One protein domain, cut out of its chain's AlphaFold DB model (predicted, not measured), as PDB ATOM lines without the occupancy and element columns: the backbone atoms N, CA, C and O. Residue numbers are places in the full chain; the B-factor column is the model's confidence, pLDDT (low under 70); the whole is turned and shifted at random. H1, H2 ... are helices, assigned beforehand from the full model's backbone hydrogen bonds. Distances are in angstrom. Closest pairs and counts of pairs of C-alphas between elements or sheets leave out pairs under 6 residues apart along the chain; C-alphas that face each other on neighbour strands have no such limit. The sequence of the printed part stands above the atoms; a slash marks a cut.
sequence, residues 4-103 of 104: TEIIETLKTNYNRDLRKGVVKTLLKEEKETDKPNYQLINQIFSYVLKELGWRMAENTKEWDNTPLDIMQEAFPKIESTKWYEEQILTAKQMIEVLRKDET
ATOM      1  N   THR A   4     -32.940  48.893  38.485       91.00
ATOM      2  CA  THR A   4     -32.999  49.845  39.604       91.00
ATOM      3  C   THR A   4     -33.426  51.245  39.162       91.00
ATOM      4  O   THR A   4     -34.283  51.848  39.801       91.00
ATOM      5  N   GLU A   5     -32.907  51.738  38.036       92.25
ATOM      6  CA  GLU A   5     -33.232  53.073  37.512       92.25
ATOM      7  C   GLU A   5     -34.700  53.168  37.084       92.25
ATOM      8  O   GLU A   5     -35.356  54.186  37.311       92.25
ATOM      9  N   ILE A   6     -35.248  52.097  36.497       92.12
ATOM     10  CA  ILE A   6     -36.668  52.034  36.119       92.12
ATOM     11  C   ILE A   6     -37.536  52.060  37.382       92.12
ATOM     12  O   ILE A   6     -38.495  52.829  37.459       92.12
ATOM     13  N   ILE A   7     -37.177  51.279  38.406       92.88
ATOM     14  CA  ILE A   7     -37.888  51.260  39.693       92.88
ATOM     15  C   ILE A   7     -37.866  52.643  40.352       92.88
ATOM     16  O   ILE A   7     -38.898  53.110  40.837       92.88
ATOM     17  N   GLU A   8     -36.717  53.312  40.378       93.25
ATOM     18  CA  GLU A   8     -36.586  54.660  40.938       93.25
ATOM     19  C   GLU A   8     -37.381  55.690  40.137       93.25
ATOM     20  O   GLU A   8     -38.077  56.523  40.722       93.25
ATOM     21  N   THR A   9     -37.369  55.585  38.809       93.56
ATOM     22  CA  THR A   9     -38.160  56.443  37.919       93.56
ATOM     23  C   THR A   9     -39.653  56.269  38.176       93.56
ATOM     24  O   THR A   9     -40.380  57.257  38.312       93.56
ATOM     25  N   LEU A  10     -40.127  55.031  38.333       92.38
ATOM     26  CA  LEU A  10     -41.512  54.752  38.711       92.38
ATOM     27  C   LEU A  10     -41.834  55.291  40.109       92.38
ATOM     28  O   LEU A  10     -42.878  55.905  40.296       92.38
ATOM     29  N   LYS A  11     -40.945  55.119  41.094       92.44
ATOM     30  CA  LYS A  11     -41.138  55.634  42.464       92.44
ATOM     31  C   LYS A  11     -41.104  57.165  42.546       92.44
ATOM     32  O   LYS A  11     -41.705  57.723  43.464       92.44
ATOM     33  N   THR A  12     -40.423  57.819  41.609       92.56
ATOM     34  CA  THR A  12     -40.325  59.282  41.506       92.56
ATOM     35  C   THR A  12     -41.562  59.866  40.833       92.56
ATOM     36  O   THR A  12     -42.185  60.773  41.380       92.56
ATOM     37  N   ASN A  13     -41.964  59.310  39.687       89.75
ATOM     38  CA  ASN A  13     -43.151  59.764  38.955       89.75
ATOM     39  C   ASN A  13     -44.456  59.379  39.665       89.75
ATOM     40  O   ASN A  13     -45.435  60.121  39.628       89.75
ATOM     41  N   TYR A  14     -44.460  58.241  40.359       89.81
ATOM     42  CA  TYR A  14     -45.562  57.795  41.198       89.81
ATOM     43  C   TYR A  14     -45.110  57.773  42.655       89.81
ATOM     44  O   TYR A  14     -44.487  56.821  43.139       89.81
ATOM     45  N   ASN A  15     -45.482  58.817  43.395       92.25
ATOM     46  CA  ASN A  15     -45.265  58.839  44.836       92.25
ATOM     47  C   ASN A  15     -45.951  57.633  45.522       92.25
ATOM     48  O   ASN A  15     -46.769  56.915  44.939       92.25
ATOM     49  N   ARG A  16     -45.606  57.376  46.789       91.81
ATOM     50  CA  ARG A  16     -46.089  56.191  47.522       91.81
ATOM     51  C   ARG A  16     -47.616  56.051  47.514       91.81
ATOM     52  O   ARG A  16     -48.107  54.925  47.419       91.81
ATOM     53  N   ASP A  17     -48.348  57.151  47.633       92.81
ATOM     54  CA  ASP A  17     -49.807  57.122  47.703       92.81
ATOM     55  C   ASP A  17     -50.440  56.886  46.336       92.81
ATOM     56  O   ASP A  17     -51.381  56.101  46.246       92.81
ATOM     57  N   LEU A  18     -49.860  57.439  45.267       93.12
ATOM     58  CA  LEU A  18     -50.255  57.128  43.896       93.12
ATOM     59  C   LEU A  18     -50.035  55.648  43.576       93.12
ATOM     60  O   LEU A  18     -50.947  54.999  43.075       93.12
ATOM     61  N   ARG A  19     -48.883  55.068  43.945       93.88
ATOM     62  CA  ARG A  19     -48.602  53.635  43.713       93.88
ATOM     63  C   ARG A  19     -49.598  52.729  44.431       93.88
ATOM     64  O   ARG A  19     -50.092  51.770  43.849       93.88
ATOM     65  N   LYS A  20     -49.948  53.057  45.679       94.62
ATOM     66  CA  LYS A  20     -51.030  52.367  46.402       94.62
ATOM     67  C   LYS A  20     -52.390  52.593  45.743       94.62
ATOM     68  O   LYS A  20     -53.204  51.677  45.727       94.62
ATOM     69  N   GLY A  21     -52.649  53.806  45.258       93.62
ATOM     70  CA  GLY A  21     -53.878  54.180  44.565       93.62
ATOM     71  C   GLY A  21     -54.102  53.330  43.321       93.62
ATOM     72  O   GLY A  21     -55.176  52.763  43.181       93.62
ATOM     73  N   VAL A  22     -53.066  53.147  42.497       93.50
ATOM     74  CA  VAL A  22     -53.106  52.272  41.314       93.50
ATOM     75  C   VAL A  22     -53.543  50.854  41.691       93.50
ATOM     76  O   VAL A  22     -54.515  50.352  41.135       93.50
ATOM     77  N   VAL A  23     -52.898  50.238  42.689       94.88
ATOM     78  CA  VAL A  23     -53.237  48.866  43.120       94.88
ATOM     79  C   VAL A  23     -54.637  48.788  43.733       94.88
ATOM     80  O   VAL A  23     -55.379  47.848  43.470       94.88
ATOM     81  N   LYS A  24     -55.049  49.791  44.514       94.75
ATOM     82  CA  LYS A  24     -56.411  49.844  45.065       94.75
ATOM     83  C   LYS A  24     -57.470  49.957  43.976       94.75
ATOM     84  O   LYS A  24     -58.495  49.296  44.085       94.75
ATOM     85  N   THR A  25     -57.237  50.789  42.965       93.56
ATOM     86  CA  THR A  25     -58.153  50.935  41.832       93.56
ATOM     87  C   THR A  25     -58.252  49.626  41.060       93.56
ATOM     88  O   THR A  25     -59.364  49.196  40.790       93.56
ATOM     89  N   LEU A  26     -57.128  48.945  40.806       94.25
ATOM     90  CA  LEU A  26     -57.122  47.616  40.182       94.25
ATOM     91  C   LEU A  26     -57.979  46.615  40.958       94.25
ATOM     92  O   LEU A  26     -58.916  46.053  40.406       94.25
ATOM     93  N   LEU A  27     -57.720  46.456  42.258       94.38
ATOM     94  CA  LEU A  27     -58.476  45.528  43.104       94.38
ATOM     95  C   LEU A  27     -59.964  45.889  43.196       94.38
ATOM     96  O   LEU A  27     -60.812  45.008  43.337       94.38
ATOM     97  N   LYS A  28     -60.288  47.184  43.155       93.94
ATOM     98  CA  LYS A  28     -61.671  47.660  43.146       93.94
ATOM     99  C   LYS A  28     -62.366  47.268  41.842       93.94
ATOM    100  O   LYS A  28     -63.431  46.665  41.898       93.94
ATOM    101  N   GLU A  29     -61.748  47.558  40.701       93.81
ATOM    102  CA  GLU A  29     -62.253  47.174  39.378       93.81
ATOM    103  C   GLU A  29     -62.439  45.650  39.291       93.81
ATOM    104  O   GLU A  29     -63.522  45.175  38.979       93.81
ATOM    105  N   GLU A  30     -61.439  44.867  39.694       93.44
ATOM    106  CA  GLU A  30     -61.482  43.394  39.695       93.44
ATOM    107  C   GLU A  30     -62.589  42.774  40.556       93.44
ATOM    108  O   GLU A  30     -62.933  41.597  40.369       93.44
ATOM    109  N   LYS A  31     -63.103  43.541  41.524       93.12
ATOM    110  CA  LYS A  31     -64.180  43.145  42.429       93.12
ATOM    111  C   LYS A  31     -65.550  43.629  41.957       93.12
ATOM    112  O   LYS A  31     -66.537  42.934  42.177       93.12
ATOM    113  N   GLU A  32     -65.622  44.833  41.400       92.88
ATOM    114  CA  GLU A  32     -66.881  45.513  41.080       92.88
ATOM    115  C   GLU A  32     -67.328  45.307  39.630       92.88
ATOM    116  O   GLU A  32     -68.501  45.516  39.325       92.88
ATOM    117  N   THR A  33     -66.425  44.893  38.739       90.06
ATOM    118  CA  THR A  33     -66.709  44.722  37.313       90.06
ATOM    119  C   THR A  33     -66.170  43.393  36.782       90.06
ATOM    120  O   THR A  33     -65.051  42.978  37.082       90.06
ATOM    121  N   ASP A  34     -66.972  42.735  35.939       86.12
ATOM    122  CA  ASP A  34     -66.571  41.525  35.210       86.12
ATOM    123  C   ASP A  34     -65.515  41.807  34.127       86.12
ATOM    124  O   ASP A  34     -64.869  40.887  33.628       86.12
ATOM    125  N   LYS A  35     -65.335  43.079  33.740       88.62
ATOM    126  CA  LYS A  35     -64.344  43.543  32.757       88.62
ATOM    127  C   LYS A  35     -63.532  44.697  33.352       88.62
ATOM    128  O   LYS A  35     -63.831  45.860  33.066       88.62
ATOM    129  N   PRO A  36     -62.542  44.397  34.203       90.31
ATOM    130  CA  PRO A  36     -61.758  45.417  34.888       90.31
ATOM    131  C   PRO A  36     -60.993  46.303  33.901       90.31
ATOM    132  O   PRO A  36     -60.442  45.817  32.909       90.31
ATOM    133  N   ASN A  37     -60.926  47.608  34.170       90.81
ATOM    134  CA  ASN A  37     -60.118  48.503  33.351       90.81
ATOM    135  C   ASN A  37     -58.641  48.490  33.783       90.81
ATOM    136  O   ASN A  37     -58.248  49.116  34.768       90.81
ATOM    137  N   TYR A  38     -57.799  47.843  32.978       94.06
ATOM    138  CA  TYR A  38     -56.351  47.769  33.195       94.06
ATOM    139  C   TYR A  38     -55.534  48.815  32.418       94.06
ATOM    140  O   TYR A  38     -54.310  48.724  32.368       94.06
ATOM    141  N   GLN A  39     -56.159  49.828  31.808       93.00
ATOM    142  CA  GLN A  39     -55.474  50.764  30.907       93.00
ATOM    143  C   GLN A  39     -54.241  51.427  31.541       93.00
ATOM    144  O   GLN A  39     -53.169  51.417  30.939       93.00
ATOM    145  N   LEU A  40     -54.370  51.973  32.755       91.94
ATOM    146  CA  LEU A  40     -53.266  52.670  33.419       91.94
ATOM    147  C   LEU A  40     -52.099  51.722  33.721       91.94
ATOM    148  O   LEU A  40     -50.947  52.055  33.442       91.94
ATOM    149  N   ILE A  41     -52.384  50.539  34.273       94.62
ATOM    150  CA  ILE A  41     -51.321  49.591  34.614       94.62
ATOM    151  C   ILE A  41     -50.662  49.018  33.358       94.62
ATOM    152  O   ILE A  41     -49.445  48.881  33.326       94.62
ATOM    153  N   ASN A  42     -51.429  48.811  32.285       93.94
ATOM    154  CA  ASN A  42     -50.906  48.384  30.991       93.94
ATOM    155  C   ASN A  42     -49.999  49.443  30.359       93.94
ATOM    156  O   ASN A  42     -48.981  49.095  29.764       93.94
ATOM    157  N   GLN A  43     -50.322  50.732  30.499       93.25
ATOM    158  CA  GLN A  43     -49.457  51.820  30.033       93.25
ATOM    159  C   GLN A  43     -48.131  51.854  30.798       93.25
ATOM    160  O   GLN A  43     -47.069  51.959  30.184       93.25
ATOM    161  N   ILE A  44     -48.183  51.707  32.124       94.19
ATOM    162  CA  ILE A  44     -46.986  51.637  32.971       94.19
ATOM    163  C   ILE A  44     -46.150  50.405  32.612       94.19
ATOM    164  O   ILE A  44     -44.939  50.507  32.435       94.19
ATOM    165  N   PHE A  45     -46.787  49.248  32.454       93.56
ATOM    166  CA  PHE A  45     -46.098  48.014  32.097       93.56
ATOM    167  C   PHE A  45     -45.468  48.093  30.702       93.56
ATOM    168  O   PHE A  45     -44.318  47.709  30.524       93.56
ATOM    169  N   SER A  46     -46.159  48.698  29.733       92.12
ATOM    170  CA  SER A  46     -45.610  48.951  28.391       92.12
ATOM    171  C   SER A  46     -44.368  49.844  28.436       92.12
ATOM    172  O   SER A  46     -43.420  49.617  27.687       92.12
ATOM    173  N   TYR A  47     -44.348  50.839  29.328       92.88
ATOM    174  CA  TYR A  47     -43.153  51.643  29.579       92.88
ATOM    175  C   TYR A  47     -42.007  50.783  30.131       92.88
ATOM    176  O   TYR A  47     -40.908  50.835  29.590       92.88
ATOM    177  N   VAL A  48     -42.268  49.932  31.130       93.06
ATOM    178  CA  VAL A  48     -41.253  49.015  31.687       93.06
ATOM    179  C   VAL A  48     -40.674  48.095  30.611       93.06
ATOM    180  O   VAL A  48     -39.454  48.001  30.485       93.06
ATOM    181  N   LEU A  49     -41.527  47.467  29.795       90.50
ATOM    182  CA  LEU A  49     -41.095  46.602  28.692       90.50
ATOM    183  C   LEU A  49     -40.201  47.357  27.701       90.50
ATOM    184  O   LEU A  49     -39.156  46.852  27.291       90.50
ATOM    185  N   LYS A  50     -40.579  48.592  27.355       90.50
ATOM    186  CA  LYS A  50     -39.809  49.443  26.444       90.50
ATOM    187  C   LYS A  50     -38.439  49.813  27.015       90.50
ATOM    188  O   LYS A  50     -37.449  49.712  26.297       90.50
ATOM    189  N   GLU A  51     -38.365  50.225  28.279       91.25
ATOM    190  CA  GLU A  51     -37.107  50.662  28.911       91.25
ATOM    191  C   GLU A  51     -36.113  49.524  29.160       91.25
ATOM    192  O   GLU A  51     -34.894  49.744  29.182       91.25
ATOM    193  N   LEU A  52     -36.630  48.306  29.327       87.31
ATOM    194  CA  LEU A  52     -35.830  47.085  29.357       87.31
ATOM    195  C   LEU A  52     -35.383  46.635  27.965       87.31
ATOM    196  O   LEU A  52     -34.537  45.752  27.858       87.31
ATOM    197  N   GLY A  53     -35.954  47.203  26.897       82.62
ATOM    198  CA  GLY A  53     -35.828  46.641  25.558       82.62
ATOM    199  C   GLY A  53     -36.273  45.180  25.531       82.62
ATOM    200  O   GLY A  53     -35.679  44.391  24.798       82.62
ATOM    201  N   TRP A  54     -37.259  44.826  26.366       82.38
ATOM    202  CA  TRP A  54     -37.681  43.450  26.572       82.38
ATOM    203  C   TRP A  54     -38.167  42.876  25.246       82.38
ATOM    204  O   TRP A  54     -39.004  43.466  24.556       82.38
ATOM    205  N   ARG A  55     -37.597  41.735  24.874       70.94
ATOM    206  CA  ARG A  55     -37.964  40.992  23.673       70.94
ATOM    207  C   ARG A  55     -38.562  39.673  24.103       70.94
ATOM    208  O   ARG A  55     -38.199  39.128  25.141       70.94
ATOM    209  N   MET A  56     -39.472  39.174  23.278       65.69
ATOM    210  CA  MET A  56     -39.969  37.818  23.433       65.69
ATOM    211  C   MET A  56     -38.767  36.869  23.406       65.69
ATOM    212  O   MET A  56     -37.958  36.942  22.481       65.69
ATOM    213  N   ALA A  57     -38.626  36.053  24.449       64.62
ATOM    214  CA  ALA A  57     -37.563  35.062  24.517       64.62
ATOM    215  C   ALA A  57     -37.700  34.097  23.331       64.62
ATOM    216  O   ALA A  57     -38.807  33.661  23.020       64.62
ATOM    217  N   GLU A  58     -36.589  33.772  22.670       61.03
ATOM    218  CA  GLU A  58     -36.593  32.833  21.538       61.03
ATOM    219  C   GLU A  58     -36.748  31.381  22.012       61.03
ATOM    220  O   GLU A  58     -37.195  30.522  21.259       61.03
ATOM    221  N   ASN A  59     -36.424  31.109  23.278       63.09
ATOM    222  CA  ASN A  59     -36.582  29.807  23.909       63.09
ATOM    223  C   ASN A  59     -36.958  29.936  25.394       63.09
ATOM    224  O   ASN A  59     -36.836  30.985  26.028       63.09
ATOM    225  N   THR A  60     -37.396  28.823  25.978       63.25
ATOM    226  CA  THR A  60     -37.899  28.773  27.361       63.25
ATOM    227  C   THR A  60     -36.849  29.028  28.446       63.25
ATOM    228  O   THR A  60     -37.216  29.348  29.578       63.25
ATOM    229  N   LYS A  61     -35.555  28.879  28.137       64.25
ATOM    230  CA  LYS A  61     -34.454  29.070  29.097       64.25
ATOM    231  C   LYS A  61     -34.071  30.537  29.267       64.25
ATOM    232  O   LYS A  61     -33.479  30.885  30.284       64.25
ATOM    233  N   GLU A  62     -34.428  31.376  28.303       65.94
ATOM    234  CA  GLU A  62     -34.118  32.807  28.271       65.94
ATOM    235  C   GLU A  62     -35.293  33.679  28.722       65.94
ATOM    236  O   GLU A  62     -35.291  34.893  28.524       65.94
ATOM    237  N   TRP A  63     -36.312  33.074  29.337       72.38
ATOM    238  CA  TRP A  63     -37.448  33.826  29.843       72.38
ATOM    239  C   TRP A  63     -37.017  34.837  30.913       72.38
ATOM    240  O   TRP A  63     -36.552  34.474  31.997       72.38
ATOM    241  N   ASP A  64     -37.236  36.116  30.612       79.88
ATOM    242  CA  ASP A  64     -36.883  37.226  31.482       79.88
ATOM    243  C   ASP A  64     -38.101  37.721  32.283       79.88
ATOM    244  O   ASP A  64     -38.990  38.387  31.746       79.88
ATOM    245  N   ASN A  65     -38.114  37.417  33.587       85.12
ATOM    246  CA  ASN A  65     -39.123  37.891  34.545       85.12
ATOM    247  C   ASN A  65     -38.883  39.334  35.030       85.12
ATOM    248  O   ASN A  65     -39.719  39.873  35.759       85.12
ATOM    249  N   THR A  66     -37.788  39.985  34.623       89.75
ATOM    250  CA  THR A  66     -37.419  41.336  35.079       89.75
ATOM    251  C   THR A  66     -38.552  42.365  34.962       89.75
ATOM    252  O   THR A  66     -38.716  43.147  35.904       89.75
ATOM    253  N   PRO A  67     -39.380  42.396  33.893       91.25
ATOM    254  CA  PRO A  67     -40.501  43.331  33.831       91.25
ATOM    255  C   PRO A  67     -41.497  43.162  34.986       91.25
ATOM    256  O   PRO A  67     -41.951  44.157  35.550       91.25
ATOM    257  N   LEU A  68     -41.828  41.921  35.359       91.31
ATOM    258  CA  LEU A  68     -42.766  41.632  36.448       91.31
ATOM    259  C   LEU A  68     -42.150  41.945  37.812       91.31
ATOM    260  O   LEU A  68     -42.812  42.566  38.644       91.31
ATOM    261  N   ASP A  69     -40.864  41.640  37.997       92.62
ATOM    262  CA  ASP A  69     -40.129  42.003  39.211       92.62
ATOM    263  C   ASP A  69     -40.135  43.520  39.445       92.62
ATOM    264  O   ASP A  69     -40.359  43.986  40.563       92.62
ATOM    265  N   ILE A  70     -39.925  44.316  38.389       94.50
ATOM    266  CA  ILE A  70     -39.985  45.783  38.474       94.50
ATOM    267  C   ILE A  70     -41.366  46.237  38.932       94.50
ATOM    268  O   ILE A  70     -41.467  47.113  39.795       94.50
ATOM    269  N   MET A  71     -42.428  45.648  38.380       95.19
ATOM    270  CA  MET A  71     -43.794  45.983  38.777       95.19
ATOM    271  C   MET A  71     -44.044  45.632  40.244       95.19
ATOM    272  O   MET A  71     -44.586  46.469  40.965       95.19
ATOM    273  N   GLN A  72     -43.603  44.460  40.704       94.69
ATOM    274  CA  GLN A  72     -43.744  44.021  42.094       94.69
ATOM    275  C   GLN A  72     -42.974  44.921  43.076       94.69
ATOM    276  O   GLN A  72     -43.476  45.270  44.146       94.69
ATOM    277  N   GLU A  73     -41.768  45.359  42.711       94.94
ATOM    278  CA  GLU A  73     -40.956  46.251  43.545       94.94
ATOM    279  C   GLU A  73     -41.435  47.713  43.530       94.94
ATOM    280  O   GLU A  73     -41.251  48.462  44.504       94.94
ATOM    281  N   ALA A  74     -42.037  48.153  42.424       94.75
ATOM    282  CA  ALA A  74     -42.587  49.493  42.290       94.75
ATOM    283  C   ALA A  74     -43.977  49.598  42.934       94.75
ATOM    284  O   ALA A  74     -44.214  50.524  43.714       94.75
ATOM    285  N   PHE A  75     -44.891  48.665  42.680       95.00
ATOM    286  CA  PHE A  75     -46.293  48.755  43.085       95.00
ATOM    287  C   PHE A  75     -46.608  47.783  44.230       95.00
ATOM    288  O   PHE A  75     -46.573  46.571  44.049       95.00
ATOM    289  N   PRO A  76     -46.940  48.288  45.432       93.62
ATOM    290  CA  PRO A  76     -47.109  47.430  46.596       93.62
ATOM    291  C   PRO A  76     -48.350  46.545  46.460       93.62
ATOM    292  O   PRO A  76     -49.447  47.076  46.290       93.62
ATOM    293  N   LYS A  77     -48.193  45.234  46.671       94.31
ATOM    294  CA  LYS A  77     -49.269  44.230  46.601       94.31
ATOM    295  C   LYS A  77     -49.844  44.011  45.204       94.31
ATOM    296  O   LYS A  77     -50.945  43.471  45.085       94.31
ATOM    297  N   ILE A  78     -49.153  44.438  44.151       94.94
ATOM    298  CA  ILE A  78     -49.623  44.182  42.789       94.94
ATOM    299  C   ILE A  78     -49.708  42.680  42.490       94.94
ATOM    300  O   ILE A  78     -50.586  42.255  41.760       94.94
ATOM    301  N   GLU A  79     -48.896  41.864  43.158       93.75
ATOM    302  CA  GLU A  79     -48.929  40.404  43.079       93.75
ATOM    303  C   GLU A  79     -50.248  39.774  43.554       93.75
ATOM    304  O   GLU A  79     -50.490  38.597  43.307       93.75
ATOM    305  N   SER A  80     -51.101  40.545  44.237       93.88
ATOM    306  CA  SER A  80     -52.428  40.105  44.682       93.88
ATOM    307  C   SER A  80     -53.559  40.410  43.694       93.88
ATOM    308  O   SER A  80     -54.706  40.073  43.983       93.88
ATOM    309  N   THR A  81     -53.268  41.068  42.567       95.31
ATOM    310  CA  THR A  81     -54.276  41.431  41.561       95.31
ATOM    311  C   THR A  81     -54.409  40.335  40.503       95.31
ATOM    312  O   THR A  81     -53.422  39.691  40.133       95.31
ATOM    313  N   LYS A  82     -55.614  40.165  39.950       94.56
ATOM    314  CA  LYS A  82     -55.856  39.272  38.801       94.56
ATOM    315  C   LYS A  82     -55.003  39.677  37.602       94.56
ATOM    316  O   LYS A  82     -54.457  38.810  36.931       94.56
ATOM    317  N   TRP A  83     -54.812  40.981  37.382       95.12
ATOM    318  CA  TRP A  83     -53.930  41.472  36.319       95.12
ATOM    319  C   TRP A  83     -52.521  40.858  36.374       95.12
ATOM    320  O   TRP A  83     -51.990  40.443  35.345       95.12
ATOM    321  N   TYR A  84     -51.910  40.779  37.562       93.88
ATOM    322  CA  TYR A  84     -50.553  40.249  37.712       93.88
ATOM    323  C   TYR A  84     -50.508  38.740  37.454       93.88
ATOM    324  O   TYR A  84     -49.609  38.246  36.772       93.88
ATOM    325  N   GLU A  85     -51.516  38.016  37.941       92.12
ATOM    326  CA  GLU A  85     -51.692  36.594  37.652       92.12
ATOM    327  C   GLU A  85     -51.848  36.335  36.144       92.12
ATOM    328  O   GLU A  85     -51.180  35.457  35.600       92.12
ATOM    329  N   GLU A  86     -52.649  37.143  35.442       90.75
ATOM    330  CA  GLU A  86     -52.826  37.064  33.988       90.75
ATOM    331  C   GLU A  86     -51.512  37.288  33.224       90.75
ATOM    332  O   GLU A  86     -51.255  36.591  32.238       90.75
ATOM    333  N   GLN A  87     -50.646  38.201  33.680       90.31
ATOM    334  CA  GLN A  87     -49.330  38.389  33.055       90.31
ATOM    335  C   GLN A  87     -48.440  37.152  33.237       90.31
ATOM    336  O   GLN A  87     -47.789  36.715  32.287       90.31
ATOM    337  N   ILE A  88     -48.448  36.541  34.426       86.88
ATOM    338  CA  ILE A  88     -47.716  35.292  34.691       86.88
ATOM    339  C   ILE A  88     -48.260  34.145  33.834       86.88
ATOM    340  O   ILE A  88     -47.491  33.329  33.324       86.88
ATOM    341  N   LEU A  89     -49.580  34.039  33.687       85.31
ATOM    342  CA  LEU A  89     -50.197  32.998  32.865       85.31
ATOM    343  C   LEU A  89     -49.854  33.182  31.388       85.31
ATOM    344  O   LEU A  89     -49.462  32.217  30.736       85.31
ATOM    345  N   THR A  90     -49.924  34.415  30.890       83.00
ATOM    346  CA  THR A  90     -49.538  34.760  29.515       83.00
ATOM    347  C   THR A  90     -48.075  34.399  29.254       83.00
ATOM    348  O   THR A  90     -47.763  33.727  28.273       83.00
ATOM    349  N   ALA A  91     -47.187  34.753  30.185       78.12
ATOM    350  CA  ALA A  91     -45.781  34.366  30.161       78.12
ATOM    351  C   ALA A  91     -45.589  32.843  30.075       78.12
ATOM    352  O   ALA A  91     -44.879  32.340  29.206       78.12
ATOM    353  N   LYS A  92     -46.268  32.086  30.943       78.06
ATOM    354  CA  LYS A  92     -46.203  30.616  30.956       78.06
ATOM    355  C   LYS A  92     -46.720  29.991  29.661       78.06
ATOM    356  O   LYS A  92     -46.118  29.037  29.177       78.06
ATOM    357  N   GLN A  93     -47.805  30.519  29.100       79.00
ATOM    358  CA  GLN A  93     -48.357  30.041  27.831       79.00
ATOM    359  C   GLN A  93     -47.385  30.273  26.674       79.00
ATOM    360  O   GLN A  93     -47.183  29.370  25.866       79.00
ATOM    361  N   MET A  94     -46.731  31.437  26.621       74.56
ATOM    362  CA  MET A  94     -45.697  31.711  25.616       74.56
ATOM    363  C   MET A  94     -44.538  30.714  25.716       74.56
ATOM    364  O   MET A  94     -44.128  30.147  24.709       74.56
ATOM    365  N   ILE A  95     -44.067  30.430  26.933       74.12
ATOM    366  CA  ILE A  95     -43.035  29.415  27.191       74.12
ATOM    367  C   ILE A  95     -43.487  28.030  26.694       74.12
ATOM    368  O   ILE A  95     -42.709  27.305  26.076       74.12
ATOM    369  N   GLU A  96     -44.735  27.637  26.951       75.81
ATOM    370  CA  GLU A  96     -45.245  26.333  26.517       75.81
ATOM    371  C   GLU A  96     -45.306  26.204  24.989       75.81
ATOM    372  O   GLU A  96     -44.952  25.152  24.457       75.81
ATOM    373  N   VAL A  97     -45.725  27.262  24.287       75.38
ATOM    374  CA  VAL A  97     -45.744  27.299  22.816       75.38
ATOM    375  C   VAL A  97     -44.329  27.150  22.258       75.38
ATOM    376  O   VAL A  97     -44.100  26.257  21.449       75.38
ATOM    377  N   LEU A  98     -43.368  27.927  22.768       69.81
ATOM    378  CA  LEU A  98     -41.966  27.845  22.340       69.81
ATOM    379  C   LEU A  98     -41.386  26.438  22.539       69.81
ATOM    380  O   LEU A  98     -40.723  25.908  21.654       69.81
ATOM    381  N   ARG A  99     -41.688  25.786  23.669       71.00
ATOM    382  CA  ARG A  99     -41.246  24.403  23.920       71.00
ATOM    383  C   ARG A  99     -41.828  23.408  22.914       71.00
ATOM    384  O   ARG A  99     -41.153  22.439  22.583       71.00
ATOM    385  N   LYS A 100     -43.084  23.585  22.489       70.62
ATOM    386  CA  LYS A 100     -43.707  22.698  21.494       70.62
ATOM    387  C   LYS A 100     -43.037  22.865  20.134       70.62
ATOM    388  O   LYS A 100     -42.703  21.851  19.529       70.62
ATOM    389  N   ASP A 101     -42.767  24.100  19.719       62.12
ATOM    390  CA  ASP A 101     -42.098  24.392  18.445       62.12
ATOM    391  C   ASP A 101     -40.653  23.854  18.395       62.12
ATOM    392  O   ASP A 101     -40.216  23.398  17.346       62.12
ATOM    393  N   GLU A 102     -39.927  23.801  19.521       59.75
ATOM    394  CA  GLU A 102     -38.583  23.186  19.598       59.75
ATOM    395  C   GLU A 102     -38.574  21.652  19.423       59.75
ATOM    396  O   GLU A 102     -37.515  21.055  19.223       59.75
ATOM    397  N   THR A 103     -39.731  20.993  19.548       58.81
ATOM    398  CA  THR A 103     -39.855  19.523  19.496       58.81
ATOM    399  C   THR A 103     -40.428  18.980  18.184       58.81
ATOM    400  O   THR A 103     -40.606  17.763  18.077       58.81
TER     401      THR A 103
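What this domain is: This is residues 4 to 103 of the 104 residues of an uncharacterized protein of Sulfurovum sp (UniProt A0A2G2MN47). Three helices make a flat, angular bracket: H2 is its crosspiece, H1 meets H2 near one end and H5 runs off near the other, each about perpendicular to H2. H3 and H4 fill the space between H1 and H5, with H4 packed on H1 and H3, while a long link, residues 52 to 65, reaches out on the same side of H2 as H5 and folds back. The printed part has 100 residues, with five named helices, H1 to H5 in order, and no named strand; the class is all helix. It is compact, with a radius of gyration of the C-alphas of 14.7 A and spans of 47 by 35 by 18 A.

How they stand to each other: H1, residues 4 to 13, touches H4, residues 66 to 74, at a steep tilt of 43 degrees, the same way; their closest C-alphas, of Ile 7 and Ala 74, are 5.7 A apart. H3, residues 39 to 51, touches H4 with residues 45 to 49 alone, closest at the C-alphas of Leu 49 and Pro 67, 6.1 A, at a steep tilt of 56 degrees, opposite ways. H2, residues 16 to 32, is close to but not clearly touching H5, residues 82 to 101; their closest C-alphas, of Glu 30 and Lys 82, are 7.0 A apart. H1 and H5 are apart. In each of the five helices every O i to N i+4 pair is within hydrogen-bond range.

Where its parts are: H1 begins at C-alpha 4 (-32.999, 49.845, 39.604). H2 is 24.2 A long and H3 18.5 A. H5, 28.7 A, ends at C-alpha 101 (-42.098, 24.392, 18.445).

The domain as a whole: The C-alphas farthest apart, of Asp 17 and Thr 103, are 48.0 A apart. The printed part has no cut. The link from H3 to H4 is long. The pLDDT is under 70 at residues 56 to 62, 98 and 101 to 103.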